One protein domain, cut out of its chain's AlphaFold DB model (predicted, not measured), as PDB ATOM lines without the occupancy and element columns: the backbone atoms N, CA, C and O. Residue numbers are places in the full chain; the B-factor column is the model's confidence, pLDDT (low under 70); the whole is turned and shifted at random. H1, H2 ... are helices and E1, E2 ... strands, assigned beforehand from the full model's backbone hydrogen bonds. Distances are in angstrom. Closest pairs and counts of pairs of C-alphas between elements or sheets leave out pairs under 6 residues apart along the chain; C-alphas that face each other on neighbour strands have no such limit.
ATOM      1  N   GLN A  34     106.853 136.714 134.793       88.94
ATOM      2  CA  GLN A  34     105.654 137.028 135.569       88.94
ATOM      3  C   GLN A  34     105.686 136.342 136.940       88.94
ATOM      4  O   GLN A  34     105.374 136.995 137.934       88.94
ATOM      5  N   ARG A  35     106.128 135.076 137.019       90.75
ATOM      6  CA  ARG A  35     106.301 134.365 138.301       90.75
ATOM      7  C   ARG A  35     107.335 135.052 139.187       90.75
ATOM      8  O   ARG A  35     107.079 135.231 140.373       90.75
ATOM      9  N   TYR A  36     108.473 135.449 138.616       90.94
ATOM     10  CA  TYR A  36     109.519 136.188 139.326       90.94
ATOM     11  C   TYR A  36     108.981 137.500 139.896       90.94
ATOM     12  O   TYR A  36     109.063 137.735 141.102       90.94
ATOM     13  N   ARG A  37     108.337 138.316 139.048       93.19
ATOM     14  CA  ARG A  37     107.707 139.570 139.471       93.19
ATOM     15  C   ARG A  37     106.725 139.345 140.615       93.19
ATOM     16  O   ARG A  37     106.844 140.006 141.638       93.19
ATOM     17  N   GLN A  38     105.772 138.430 140.443       93.88
ATOM     18  CA  GLN A  38     104.745 138.154 141.450       93.88
ATOM     19  C   GLN A  38     105.363 137.697 142.772       93.88
ATOM     20  O   GLN A  38     104.934 138.137 143.834       93.88
ATOM     21  N   GLY A  39     106.392 136.851 142.721       94.38
ATOM     22  CA  GLY A  39     107.057 136.370 143.923       94.38
ATOM     23  C   GLY A  39     107.834 137.462 144.663       94.38
ATOM     24  O   GLY A  39     107.744 137.530 145.885       94.38
ATOM     25  N   ILE A  40     108.542 138.342 143.950       96.00
ATOM     26  CA  ILE A  40     109.242 139.485 144.556       96.00
ATOM     27  C   ILE A  40     108.253 140.529 145.102       96.00
ATOM     28  O   ILE A  40     108.436 141.026 146.212       96.00
ATOM     29  N   GLU A  41     107.178 140.831 144.369       97.19
ATOM     30  CA  GLU A  41     106.107 141.729 144.826       97.19
ATOM     31  C   GLU A  41     105.400 141.186 146.072       97.19
ATOM     32  O   GLU A  41     105.152 141.942 147.009       97.19
ATOM     33  N   GLY A  42     105.147 139.875 146.126       97.31
ATOM     34  CA  GLY A  42     104.559 139.225 147.294       97.31
ATOM     35  C   GLY A  42     105.444 139.320 148.538       97.31
ATOM     36  O   GLY A  42     104.938 139.559 149.632       97.31
ATOM     37  N   ILE A  43     106.769 139.198 148.387       97.88
ATOM     38  CA  ILE A  43     107.704 139.402 149.503       97.88
ATOM     39  C   ILE A  43     107.656 140.861 149.972       97.88
ATOM     40  O   ILE A  43     107.546 141.095 151.174       97.88
ATOM     41  N   TRP A  44     107.672 141.829 149.047       98.12
ATOM     42  CA  TRP A  44     107.598 143.256 149.386       98.12
ATOM     43  C   TRP A  44     106.342 143.583 150.194       98.12
ATOM     44  O   TRP A  44     106.439 144.147 151.280       98.12
ATOM     45  N   GLN A  45     105.174 143.165 149.698       97.94
ATOM     46  CA  GLN A  45     103.884 143.388 150.360       97.94
ATOM     47  C   GLN A  45     103.852 142.771 151.753       97.94
ATOM     48  O   GLN A  45     103.343 143.372 152.694       97.94
ATOM     49  N   LYS A  46     104.419 141.572 151.895       97.94
ATOM     50  CA  LYS A  46     104.456 140.883 153.175       97.94
ATOM     51  C   LYS A  46     105.322 141.611 154.199       97.94
ATOM     52  O   LYS A  46     104.942 141.641 155.360       97.94
ATOM     53  N   VAL A  47     106.453 142.190 153.788       97.44
ATOM     54  CA  VAL A  47     107.294 143.009 154.678       97.44
ATOM     55  C   VAL A  47     106.602 144.330 155.028       97.44
ATOM     56  O   VAL A  47     106.615 144.715 156.192       97.44
ATOM     57  N   ASP A  48     105.954 144.986 154.060       97.56
ATOM     58  CA  ASP A  48     105.228 146.257 154.247       97.56
ATOM     59  C   ASP A  48     104.078 146.147 155.263       97.56
ATOM     60  O   ASP A  48     103.772 147.089 155.988       97.56
ATOM     61  N   GLN A  49     103.464 144.966 155.357       97.50
ATOM     62  CA  GLN A  49     102.371 144.675 156.288       97.50
ATOM     63  C   GLN A  49     102.838 144.302 157.704       97.50
ATOM     64  O   GLN A  49     101.997 144.080 158.580       97.50
ATOM     65  N   LEU A  50     104.146 144.194 157.951       97.31
ATOM     66  CA  LEU A  50     104.646 143.838 159.276       97.31
ATOM     67  C   LEU A  50     104.466 144.989 160.275       97.31
ATOM     68  O   LEU A  50     104.583 146.164 159.917       97.31
ATOM     69  N   PRO A  51     104.243 144.675 161.564       95.19
ATOM     70  CA  PRO A  51     104.285 145.676 162.615       95.19
ATOM     71  C   PRO A  51     105.617 146.429 162.619       95.19
ATOM     72  O   PRO A  51     106.689 145.836 162.461       95.19
ATOM     73  N   LYS A  52     105.554 147.738 162.876       90.19
ATOM     74  CA  LYS A  52     106.742 148.594 162.965       90.19
ATOM     75  C   LYS A  52     107.751 148.022 163.966       90.19
ATOM     76  O   LYS A  52     107.400 147.719 165.105       90.19
ATOM     77  N   GLY A  53     109.004 147.907 163.544       89.06
ATOM     78  CA  GLY A  53     110.098 147.298 164.295       89.06
ATOM     79  C   GLY A  53     110.308 145.818 163.960       89.06
ATOM     80  O   GLY A  53     111.453 145.377 163.920       89.06
ATOM     81  N   GLN A  54     109.250 145.057 163.654       95.06
ATOM     82  CA  GLN A  54     109.390 143.669 163.186       95.06
ATOM     83  C   GLN A  54     109.843 143.617 161.725       95.06
ATOM     84  O   GLN A  54     110.640 142.754 161.358       95.06
ATOM     85  N   ASP A  55     109.405 144.585 160.919       94.75
ATOM     86  CA  ASP A  55     109.877 144.810 159.553       94.75
ATOM     87  C   ASP A  55     111.406 144.921 159.492       94.75
ATOM     88  O   ASP A  55     112.039 144.264 158.668       94.75
ATOM     89  N   GLN A  56     112.019 145.670 160.411       93.62
ATOM     90  CA  GLN A  56     113.473 145.845 160.455       93.62
ATOM     91  C   GLN A  56     114.219 144.541 160.753       93.62
ATOM     92  O   GLN A  56     115.214 144.246 160.089       93.62
ATOM     93  N   VAL A  57     113.726 143.741 161.705       95.88
ATOM     94  CA  VAL A  57     114.335 142.447 162.061       95.88
ATOM     95  C   VAL A  57     114.168 141.430 160.927       95.88
ATOM     96  O   VAL A  57     115.086 140.669 160.620       95.88
ATOM     97  N   VAL A  58     113.009 141.421 160.264       97.44
ATOM     98  CA  VAL A  58     112.797 140.583 159.078       97.44
ATOM     99  C   VAL A  58     113.728 141.014 157.950       97.44
ATOM    100  O   VAL A  58     114.396 140.168 157.365       97.44
ATOM    101  N   MET A  59     113.837 142.313 157.668       97.25
ATOM    102  CA  MET A  59     114.719 142.823 156.617       97.25
ATOM    103  C   MET A  59     116.195 142.520 156.883       97.25
ATOM    104  O   MET A  59     116.895 142.128 155.950       97.25
ATOM    105  N   SER A  60     116.668 142.622 158.129       95.50
ATOM    106  CA  SER A  60     118.049 142.253 158.460       95.50
ATOM    107  C   SER A  60     118.321 140.770 158.196       95.50
ATOM    108  O   SER A  60     119.367 140.417 157.659       95.50
ATOM    109  N   GLN A  61     117.360 139.896 158.517       96.44
ATOM    110  CA  GLN A  61     117.472 138.461 158.245       96.44
ATOM    111  C   GLN A  61     117.321 138.119 156.758       96.44
ATOM    112  O   GLN A  61     117.981 137.197 156.289       96.44
ATOM    113  N   LEU A  62     116.498 138.851 155.998       96.38
ATOM    114  CA  LEU A  62     116.411 138.711 154.538       96.38
ATOM    115  C   LEU A  62     117.723 139.111 153.859       96.38
ATOM    116  O   LEU A  62     118.149 138.442 152.919       96.38
ATOM    117  N   TRP A  63     118.373 140.167 154.350       95.38
ATOM    118  CA  TRP A  63     119.703 140.555 153.897       95.38
ATOM    119  C   TRP A  63     120.741 139.467 154.200       95.38
ATOM    120  O   TRP A  63     121.405 138.995 153.281       95.38
ATOM    121  N   GLU A  64     120.816 138.977 155.444       94.69
ATOM    122  CA  GLU A  64     121.747 137.894 155.805       94.69
ATOM    123  C   GLU A  64     121.481 136.607 155.002       94.69
ATOM    124  O   GLU A  64     122.413 135.945 154.539       94.69
ATOM    125  N   LEU A  65     120.207 136.251 154.798       94.12
ATOM    126  CA  LEU A  65     119.817 135.091 153.998       94.12
ATOM    127  C   LEU A  65     120.306 135.211 152.546       94.12
ATOM    128  O   LEU A  65     120.687 134.209 151.938       94.12
ATOM    129  N   GLY A  66     120.280 136.426 152.001       91.88
ATOM    130  CA  GLY A  66     120.770 136.740 150.666       91.88
ATOM    131  C   GLY A  66     122.289 136.668 150.516       91.88
ATOM    132  O   GLY A  66     122.774 136.319 149.441       91.88
ATOM    133  N   GLU A  67     123.030 136.944 151.588       90.50
ATOM    134  CA  GLU A  67     124.496 136.862 151.631       90.50
ATOM    135  C   GLU A  67     125.007 135.428 151.866       90.50
ATOM    136  O   GLU A  67     126.157 135.107 151.564       90.50
ATOM    137  N   THR A  68     124.173 134.523 152.396       86.50
ATOM    138  CA  THR A  68     124.590 133.148 152.707       86.50
ATOM    139  C   THR A  68     124.208 132.130 151.628       86.50
ATOM    140  O   THR A  68     123.109 132.125 151.069       86.50
ATOM    141  N   SER A  69     125.091 131.157 151.388       80.56
ATOM    142  CA  SER A  69     124.792 129.980 150.561       80.56
ATOM    143  C   SER A  69     123.920 128.944 151.283       80.56
ATOM    144  O   SER A  69     123.261 128.141 150.624       80.56
ATOM    145  N   ALA A  70     123.848 128.986 152.618       80.62
ATOM    146  CA  ALA A  70     123.144 127.993 153.427       80.62
ATOM    147  C   ALA A  70     121.614 128.014 153.232       80.62
ATOM    148  O   ALA A  70     121.027 129.017 152.805       80.62
ATOM    149  N   LEU A  71     120.972 126.889 153.569       85.50
ATOM    150  CA  LEU A  71     119.517 126.794 153.691       85.50
ATOM    151  C   LEU A  71     119.041 127.538 154.946       85.50
ATOM    152  O   LEU A  71     119.736 127.515 155.968       85.50
ATOM    153  N   PRO A  72     117.865 128.183 154.904       90.19
ATOM    154  CA  PRO A  72     117.341 128.844 156.079       90.19
ATOM    155  C   PRO A  72     116.818 127.834 157.104       90.19
ATOM    156  O   PRO A  72     116.087 126.905 156.762       90.19
ATOM    157  N   THR A  73     117.142 128.056 158.375       92.38
ATOM    158  CA  THR A  73     116.587 127.315 159.515       92.38
ATOM    159  C   THR A  73     115.956 128.289 160.513       92.38
ATOM    160  O   THR A  73     116.403 129.436 160.586       92.38
ATOM    161  N   PRO A  74     114.967 127.869 161.322       94.19
ATOM    162  CA  PRO A  74     114.355 128.735 162.333       94.19
ATOM    163  C   PRO A  74     115.343 129.219 163.390       94.19
ATOM    164  O   PRO A  74     115.230 130.340 163.865       94.19
ATOM    165  N   THR A  75     116.336 128.398 163.743       94.19
ATOM    166  CA  THR A  75     117.362 128.773 164.725       94.19
ATOM    167  C   THR A  75     118.217 129.934 164.232       94.19
ATOM    168  O   THR A  75     118.574 130.808 165.014       94.19
ATOM    169  N   ARG A  76     118.541 129.958 162.932       93.62
ATOM    170  CA  ARG A  76     119.349 131.025 162.332       93.62
ATOM    171  C   ARG A  76     118.507 132.225 161.903       93.62
ATOM    172  O   ARG A  76     118.943 133.358 162.050       93.62
ATOM    173  N   PHE A  77     117.298 131.978 161.408       95.81
ATOM    174  CA  PHE A  77     116.390 132.999 160.896       95.81
ATOM    175  C   PHE A  77     115.036 132.976 161.628       95.81
ATOM    176  O   PHE A  77     113.998 132.693 161.018       95.81
ATOM    177  N   PRO A  78     115.014 133.261 162.945       96.62
ATOM    178  CA  PRO A  78     113.806 133.133 163.755       96.62
ATOM    179  C   PRO A  78     112.698 134.111 163.357       96.62
ATOM    180  O   PRO A  78     111.527 133.755 163.441       96.62
ATOM    181  N   ALA A  79     113.028 135.314 162.873       97.00
ATOM    182  CA  ALA A  79     112.016 136.272 162.428       97.00
ATOM    183  C   ALA A  79     111.415 135.847 161.083       97.00
ATOM    184  O   ALA A  79     110.207 135.965 160.880       97.00
ATOM    185  N   LEU A  80     112.226 135.270 160.187       97.12
ATOM    186  CA  LEU A  80     111.705 134.697 158.945       97.12
ATOM    187  C   LEU A  80     110.759 133.524 159.219       97.12
ATOM    188  O   LEU A  80     109.750 133.398 158.527       97.12
ATOM    189  N   ALA A  81     111.053 132.692 160.221       96.50
ATOM    190  CA  ALA A  81     110.162 131.609 160.634       96.50
ATOM    191  C   ALA A  81     108.880 132.147 161.288       96.50
ATOM    192  O   ALA A  81     107.784 131.760 160.888       96.50
ATOM    193  N   ALA A  82     109.003 133.086 162.233       96.88
ATOM    194  CA  ALA A  82     107.872 133.676 162.954       96.88
ATOM    195  C   ALA A  82     106.866 134.373 162.025       96.88
ATOM    196  O   ALA A  82     105.666 134.363 162.288       96.88
ATOM    197  N   HIS A  83     107.349 134.940 160.918       96.88
ATOM    198  CA  HIS A  83     106.519 135.592 159.908       96.88
ATOM    199  C   HIS A  83     106.313 134.734 158.655       96.88
ATOM    200  O   HIS A  83     105.923 135.253 157.612       96.88
ATOM    201  N   SER A  84     106.563 133.424 158.716       95.81
ATOM    202  CA  SER A  84     106.308 132.455 157.636       95.81
ATOM    203  C   SER A  84     106.983 132.786 156.298       95.81
ATOM    204  O   SER A  84     106.450 132.467 155.235       95.81
ATOM    205  N   PHE A  85     108.096 133.523 156.299       96.44
ATOM    206  CA  PHE A  85     108.965 133.661 155.121       96.44
ATOM    207  C   PHE A  85     109.750 132.378 154.872       96.44
ATOM    208  O   PHE A  85     110.148 132.102 153.745       96.44
ATOM    209  N   ILE A  86     109.936 131.576 155.916       95.62
ATOM    210  CA  ILE A  86     110.374 130.192 155.805       95.62
ATOM    211  C   ILE A  86     109.352 129.317 156.518       95.62
ATOM    212  O   ILE A  86     108.798 129.705 157.545       95.62
ATOM    213  N   THR A  87     109.071 128.158 155.946       92.94
ATOM    214  CA  THR A  87     108.035 127.248 156.428       92.94
ATOM    215  C   THR A  87     108.574 125.839 156.509       92.94
ATOM    216  O   THR A  87     109.384 125.415 155.680       92.94
ATOM    217  N   GLU A  88     108.089 125.115 157.505       91.44
ATOM    218  CA  GLU A  88     108.340 123.696 157.650       91.44
ATOM    219  C   GLU A  88     107.586 122.930 156.564       91.44
ATOM    220  O   GLU A  88     106.384 123.124 156.373       91.44
ATOM    221  N   GLN A  89     108.286 122.066 155.837       86.50
ATOM    222  CA  GLN A  89     107.676 121.133 154.907       86.50
ATOM    223  C   GLN A  89     107.981 119.713 155.373       86.50
ATOM    224  O   GLN A  89     109.134 119.277 155.377       86.50
ATOM    225  N   LEU A  90     106.926 118.988 155.745       84.50
ATOM    226  CA  LEU A  90     107.004 117.563 156.034       84.50
ATOM    227  C   LEU A  90     107.302 116.809 154.738       84.50
ATOM    228  O   LEU A  90     106.581 116.932 153.747       84.50
ATOM    229  N   THR A  91     108.383 116.041 154.754       80.88
ATOM    230  CA  THR A  91     108.658 115.004 153.759       80.88
ATOM    231  C   THR A  91     108.488 113.636 154.419       80.88
ATOM    232  O   THR A  91     108.387 113.558 155.640       80.88
ATOM    233  N   GLU A  92     108.459 112.561 153.629       81.19
ATOM    234  CA  GLU A  92     108.205 111.192 154.116       81.19
ATOM    235  C   GLU A  92     109.123 110.765 155.272       81.19
ATOM    236  O   GLU A  92     108.707 109.981 156.118       81.19
ATOM    237  N   ASN A  93     110.340 111.318 155.346       76.12
ATOM    238  CA  ASN A  93     111.351 110.888 156.313       76.12
ATOM    239  C   ASN A  93     111.840 112.002 157.253       76.12
ATOM    240  O   ASN A  93     112.381 111.690 158.311       76.12
ATOM    241  N   LEU A  94     111.695 113.286 156.892       83.19
ATOM    242  CA  LEU A  94     112.245 114.413 157.658       83.19
ATOM    243  C   LEU A  94     111.434 115.702 157.481       83.19
ATOM    244  O   LEU A  94     110.793 115.939 156.456       83.19
ATOM    245  N   SER A  95     111.541 116.584 158.470       83.19
ATOM    246  CA  SER A  95     111.100 117.967 158.353       83.19
ATOM    247  C   SER A  95     112.201 118.815 157.708       83.19
ATOM    248  O   SER A  95     113.341 118.830 158.179       83.19
ATOM    249  N   VAL A  96     111.870 119.510 156.616       87.25
ATOM    250  CA  VAL A  96     112.795 120.410 155.918       87.25
ATOM    251  C   VAL A  96     112.215 121.815 155.888       87.25
ATOM    252  O   VAL A  96     111.093 122.028 155.432       87.25
ATOM    253  N   TRP A  97     113.007 122.795 156.313       90.19
ATOM    254  CA  TRP A  97     112.636 124.204 156.238       90.19
ATOM    255  C   TRP A  97     112.953 124.776 154.863       90.19
ATOM    256  O   TRP A  97     114.070 124.637 154.358       90.19
ATOM    257  N   LYS A  98     111.963 125.424 154.245       91.50
ATOM    258  CA  LYS A  98     112.101 126.030 152.918       91.50
ATOM    259  C   LYS A  98     111.611 127.474 152.893       91.50
ATOM    260  O   LYS A  98     110.700 127.817 153.643       91.50
ATOM    261  N   PRO A  99     112.171 128.315 152.008       92.88
ATOM    262  CA  PRO A  99     111.596 129.617 151.693       92.88
ATOM    263  C   PRO A  99     110.142 129.506 151.222       92.88
ATOM    264  O   PRO A  99     109.819 128.648 150.403       92.88
ATOM    265  N   SER A 100     109.288 130.428 151.664       91.81
ATOM    266  CA  SER A 100     107.902 130.557 151.192       91.81
ATOM    267  C   SER A 100     107.815 131.029 149.736       91.81
ATOM    268  O   SER A 100     106.768 130.937 149.105       91.81
ATOM    269  N   SER A 101     108.911 131.581 149.211       91.75
ATOM    270  CA  SER A 101     109.077 131.999 147.823       91.75
ATOM    271  C   SER A 101     110.462 131.566 147.341       91.75
ATOM    272  O   SER A 101     111.438 131.790 148.061       91.75
ATOM    273  N   PRO A 102     110.596 131.005 146.124       90.50
ATOM    274  CA  PRO A 102     111.905 130.647 145.579       90.50
ATOM    275  C   PRO A 102     112.814 131.870 145.373       90.50
ATOM    276  O   PRO A 102     114.027 131.714 145.310       90.50
ATOM    277  N   TYR A 103     112.246 133.079 145.332       92.88
ATOM    278  CA  TYR A 103     112.965 134.337 145.101       92.88
ATOM    279  C   TYR A 103     113.296 135.091 146.395       92.88
ATOM    280  O   TYR A 103     113.699 136.252 146.363       92.88
ATOM    281  N   LEU A 104     113.109 134.455 147.556       93.88
ATOM    282  CA  LEU A 104     113.338 135.093 148.855       93.88
ATOM    283  C   LEU A 104     114.777 135.597 149.016       93.88
ATOM    284  O   LEU A 104     114.992 136.674 149.564       93.88
ATOM    285  N   LYS A 105     115.747 134.837 148.492       92.50
ATOM    286  CA  LYS A 105     117.172 135.193 148.511       92.50
ATOM    287  C   LYS A 105     117.521 136.383 147.626       92.50
ATOM    288  O   LYS A 105     118.504 137.055 147.905       92.50
ATOM    289  N   ASP A 106     116.720 136.674 146.608       91.44
ATOM    290  CA  ASP A 106     116.998 137.770 145.673       91.44
ATOM    291  C   ASP A 106     116.427 139.099 146.180       91.44
ATOM    292  O   ASP A 106     116.860 140.180 145.778       91.44
ATOM    293  N   PHE A 107     115.458 139.030 147.098       95.06
ATOM    294  CA  PHE A 107     114.678 140.183 147.523       95.06
ATOM    295  C   PHE A 107     115.524 141.322 148.094       95.06
ATOM    296  O   PHE A 107     115.219 142.484 147.831       95.06
ATOM    297  N   TRP A 108     116.588 141.026 148.847       93.81
ATOM    298  CA  TRP A 108     117.368 142.061 149.531       93.81
ATOM    299  C   TRP A 108     117.976 143.096 148.574       93.81
ATOM    300  O   TRP A 108     118.059 144.267 148.928       93.81
ATOM    301  N   ARG A 109     118.333 142.702 147.345       92.38
ATOM    302  CA  ARG A 109     118.917 143.612 146.341       92.38
ATOM    303  C   ARG A 109     117.897 144.595 145.769       92.38
ATOM    304  O   ARG A 109     118.248 145.695 145.349       92.38
ATOM    305  N   ILE A 110     116.631 144.183 145.740       94.00
ATOM    306  CA  ILE A 110     115.551 144.875 145.029       94.00
ATOM    307  C   ILE A 110     114.673 145.664 146.002       94.00
ATOM    308  O   ILE A 110     114.283 146.800 145.729       94.00
ATOM    309  N   GLY A 111     114.324 145.031 147.118       94.88
ATOM    310  CA  GLY A 111     113.331 145.509 148.068       94.88
ATOM    311  C   GLY A 111     113.911 146.226 149.275       94.88
ATOM    312  O   GLY A 111     113.174 146.968 149.915       94.88
ATOM    313  N   ILE A 112     115.198 146.057 149.580       95.69
ATOM    314  CA  ILE A 112     115.813 146.628 150.781       95.69
ATOM    315  C   ILE A 112     116.768 147.758 150.383       95.69
ATOM    316  O   ILE A 112     117.468 147.703 149.368       95.69
ATOM    317  N   ASP A 113     116.734 148.830 151.161       93.25
ATOM    318  CA  ASP A 113     117.729 149.892 151.171       93.25
ATOM    319  C   ASP A 113     118.533 149.802 152.473       93.25
ATOM    320  O   ASP A 113     117.969 149.575 153.549       93.25
ATOM    321  N   ILE A 114     119.854 149.936 152.367       89.94
ATOM    322  CA  ILE A 114     120.789 149.756 153.480       89.94
ATOM    323  C   ILE A 114     121.510 151.077 153.692       89.94
ATOM    324  O   ILE A 114     122.266 151.540 152.839       89.94
ATOM    325  N   SER A 115     121.292 151.679 154.855       85.00
ATOM    326  CA  SER A 115     121.902 152.949 155.225       85.00
ATOM    327  C   SER A 115     122.666 152.814 156.531       85.00
ATOM    328  O   SER A 115     122.133 152.323 157.522       85.00
ATOM    329  N   GLN A 116     123.887 153.346 156.577       80.06
ATOM    330  CA  GLN A 116     124.660 153.417 157.822       80.06
ATOM    331  C   GLN A 116     123.957 154.248 158.908       80.06
ATOM    332  O   GLN A 116     124.141 153.988 160.090       80.06
ATOM    333  N   ALA A 117     123.128 155.224 158.518       82.50
ATOM    334  CA  ALA A 117     122.423 156.096 159.455       82.50
ATOM    335  C   ALA A 117     121.125 155.482 160.002       82.50
ATOM    336  O   ALA A 117     120.660 155.876 161.069       82.50
ATOM    337  N   TYR A 118     120.512 154.547 159.268       79.12
ATOM    338  CA  TYR A 118     119.145 154.097 159.552       79.12
ATOM    339  C   TYR A 118     118.934 152.582 159.473       79.12
ATOM    340  O   TYR A 118     117.797 152.130 159.590       79.12
ATOM    341  N   GLY A 119     120.000 151.808 159.272       89.06
ATOM    342  CA  GLY A 119     119.940 150.361 159.125       89.06
ATOM    343  C   GLY A 119     119.197 149.936 157.860       89.06
ATOM    344  O   GLY A 119     119.425 150.478 156.776       89.06
ATOM    345  N   PHE A 120     118.311 148.953 158.016       93.06
ATOM    346  CA  PHE A 120     117.510 148.383 156.937       93.06
ATOM    347  C   PHE A 120     116.194 149.140 156.776       93.06
ATOM    348  O   PHE A 120     115.446 149.328 157.738       93.06
ATOM    349  N   ARG A 121     115.889 149.538 155.542       93.94
ATOM    350  CA  ARG A 121     114.620 150.168 155.178       93.94
ATOM    351  C   ARG A 121     113.985 149.441 154.013       93.94
ATOM    352  O   ARG A 121     114.660 149.100 153.043       93.94
ATOM    353  N   LEU A 122     112.669 149.267 154.080       95.81
ATOM    354  CA  LEU A 122     111.922 148.771 152.940       95.81
ATOM    355  C   LEU A 122     111.905 149.876 151.889       95.81
ATOM    356  O   LEU A 122     111.557 151.026 152.173       95.81
ATOM    357  N   ARG A 123     112.311 149.539 150.669       95.88
ATOM    358  CA  ARG A 123     112.334 150.490 149.565       95.88
ATOM    359  C   ARG A 123     110.902 150.968 149.300       95.88
ATOM    360  O   ARG A 123     110.028 150.117 149.116       95.88
ATOM    361  N   PRO A 124     110.641 152.289 149.233       95.69
ATOM    362  CA  PRO A 124     109.308 152.803 148.936       95.69
ATOM    363  C   PRO A 124     108.762 152.200 147.642       95.69
ATOM    364  O   PRO A 124     109.518 152.022 146.685       95.69
ATOM    365  N   HIS A 125     107.456 151.926 147.591       96.62
ATOM    366  CA  HIS A 125     106.844 151.133 146.518       96.62
ATOM    367  C   HIS A 125     107.242 151.596 145.102       96.62
ATOM    368  O   HIS A 125     107.587 150.774 144.257       96.62
ATOM    369  N   GLN A 126     107.286 152.907 144.838       96.44
ATOM    370  CA  GLN A 126     107.707 153.436 143.535       96.44
ATOM    371  C   GLN A 126     109.161 153.076 143.185       96.44
ATOM    372  O   GLN A 126     109.435 152.614 142.076       96.44
ATOM    373  N   ALA A 127     110.087 153.260 144.128       96.06
ATOM    374  CA  ALA A 127     111.495 152.925 143.940       96.06
ATOM    375  C   ALA A 127     111.692 151.405 143.822       96.06
ATOM    376  O   ALA A 127     112.466 150.950 142.984       96.06
ATOM    377  N   PHE A 128     110.932 150.614 144.583       97.19
ATOM    378  CA  PHE A 128     110.906 149.157 144.467       97.19
ATOM    379  C   PHE A 128     110.477 148.698 143.067       97.19
ATOM    380  O   PHE A 128     111.177 147.905 142.438       97.19
ATOM    381  N   LYS A 129     109.376 149.236 142.525       96.88
ATOM    382  CA  LYS A 129     108.892 148.875 141.179       96.88
ATOM    383  C   LYS A 129     109.901 149.233 140.088       96.88
ATOM    384  O   LYS A 129     110.017 148.491 139.112       96.88
ATOM    385  N   ALA A 130     110.629 150.339 140.247       95.12
ATOM    386  CA  ALA A 130     111.704 150.715 139.334       95.12
ATOM    387  C   ALA A 130     112.867 149.709 139.382       95.12
ATOM    388  O   ALA A 130     113.328 149.256 138.336       95.12
ATOM    389  N   SER A 131     113.294 149.303 140.578       94.06
ATOM    390  CA  SER A 131     114.375 148.324 140.756       94.06
ATOM    391  C   SER A 131     114.002 146.934 140.268       94.06
ATOM    392  O   SER A 131     114.796 146.305 139.579       94.06
ATOM    393  N   LEU A 132     112.773 146.485 140.529       94.44
ATOM    394  CA  LEU A 132     112.281 145.216 140.004       94.44
ATOM    395  C   LEU A 132     112.243 145.221 138.473       94.44
ATOM    396  O   LEU A 132     112.603 144.230 137.850       94.44
ATOM    397  N   ARG A 133     111.843 146.337 137.849       93.00
ATOM    398  CA  ARG A 133     111.888 146.466 136.385       93.00
ATOM    399  C   ARG A 133     113.322 146.362 135.860       93.00
ATOM    400  O   ARG A 133     113.555 145.572 134.956       93.00
ATOM    401  N   ALA A 134     114.262 147.094 136.456       91.56
ATOM    402  CA  ALA A 134     115.670 147.043 136.064       91.56
ATOM    403  C   ALA A 134     116.284 145.638 136.223       91.56
ATOM    404  O   ALA A 134     117.043 145.192 135.360       91.56
ATOM    405  N   GLU A 135     115.920 144.911 137.284       89.81
ATOM    406  CA  GLU A 135     116.349 143.523 137.477       89.81
ATOM    407  C   GLU A 135     115.759 142.609 136.400       89.81
ATOM    408  O   GLU A 135     116.480 141.841 135.768       89.81
ATOM    409  N   MET A 136     114.457 142.730 136.126       88.38
ATOM    410  CA  MET A 136     113.795 141.957 135.073       88.38
ATOM    411  C   MET A 136     114.416 142.211 133.694       88.38
ATOM    412  O   MET A 136     114.583 141.260 132.934       88.38
ATOM    413  N   ASP A 137     114.799 143.453 133.388       83.50
ATOM    414  CA  ASP A 137     115.488 143.811 132.141       83.50
ATOM    415  C   ASP A 137     116.903 143.215 132.075       83.50
ATOM    416  O   ASP A 137     117.407 142.915 130.993       83.50
ATOM    417  N   THR A 138     117.553 143.022 133.224       79.56
ATOM    418  CA  THR A 138     118.862 142.364 133.321       79.56
ATOM    419  C   THR A 138     118.719 140.860 133.122       79.56
ATOM    420  O   THR A 138     119.382 140.295 132.259       79.56
ATOM    421  N   VAL A 139     117.795 140.214 133.833       68.94
ATOM    422  CA  VAL A 139     117.521 138.773 133.708       68.94
ATOM    423  C   VAL A 139     117.034 138.417 132.297       68.94
ATOM    424  O   VAL A 139     117.448 137.403 131.740       68.94
TER     425      VAL A 139
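What this domain is: This is residues 34 to 139 of the 146 residues of an uncharacterized protein of Ktedonobacter racemifer DSM 44963 (UniProt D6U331). A narrow two-stranded hairpin, E1 and E2, reaches out as an arm at one end of a body of helices, and its tip, residues 91 to 94, sticks out. In the body H1, H2 and H5 pack on the short helix H4, H3 packs on H2 towards the arm, and a second small hairpin, E3 and E4, packs on H2. The 106 printed residues include five named helices and four named strands, in the order H1 H2 H3 E1 E2 H4 E3 E4 H5; each of the two sheets is an antiparallel pair, and the class is mixed, helices and strands. The whole is compact, with a radius of gyration of the C-alphas of 13.9 A, and spans 44 by 32 by 24 A, the arm making much of the length.

Where its parts are: E1 is residues 86 to 90, 13.1 A long, and E2 is residues 95 to 99, 13.4 A; C-alpha 90 is at (107.004, 117.563, 156.034). H3 is residues 78 to 82, 6.0 A. H2 is residues 54 to 67, 20.2 A, and H1 is residues 34 to 48, 20.8 A, beginning with C-alpha 34 at (105.654, 137.028, 135.569). H4 is residues 107 to 111, 5.5 A. E3 is residues 112 to 115, 9.8 A, and E4 is residues 119 to 122, 10.3 A. H5 is residues 125 to 139, 20.8 A, ending with C-alpha 139 at (117.521, 138.773, 133.708).

How they stand to each other: E1 and E2 form an antiparallel hairpin at 147 degrees, with N 87 and O 98 within hydrogen-bond range at 2.8 A. The closest C-alphas of E1 and H3 are those of Ile 86 and Leu 80, 5.7 A. H3 touches H2, closest at the C-alphas of Ala 79 and Val 58, 5.5 A. H2 touches H4 at Trp 63 and Trp 108, closest C-alphas 5.2 A. H1 and H2 form a helical hairpin, opposite ways at a steep tilt of 41 degrees; residues 47 to 48 of H1 touch residues 55 to 59 of H2, closest at the C-alphas of Val 47 and Asp 55, 5.8 A. E3 and E4 are an antiparallel hairpin at 150 degrees, with N 113 and O 121 at 2.8 A. The closest C-alphas of H2 and E4 are those of Gln 56 and Phe 120, 5.9 A. H4 touches H1 at the C-alphas of Phe 107 and Ile 40, 6.2 A, and H5 at those of Ile 110 and Ser 131, 5.6 A. H1 and H5 only just touch, with 3 pairs of C-alphas within 8 A, opposite ways at a shallow tilt of 30 degrees; the closest are Arg 37 and Leu 132, 7.3 A. H2 and H5 are apart. In H1, H2, H3, H4 and H5 every O i to N i+4 pair is within hydrogen-bond range.

The domain as a whole: The two C-alphas farthest apart, those of Glu 92 and Ala 117, are 47.4 A apart. The printed part has no cut and no long link. Mean pLDDT of the printed part is 92.0, and residue 139 alone is under 70.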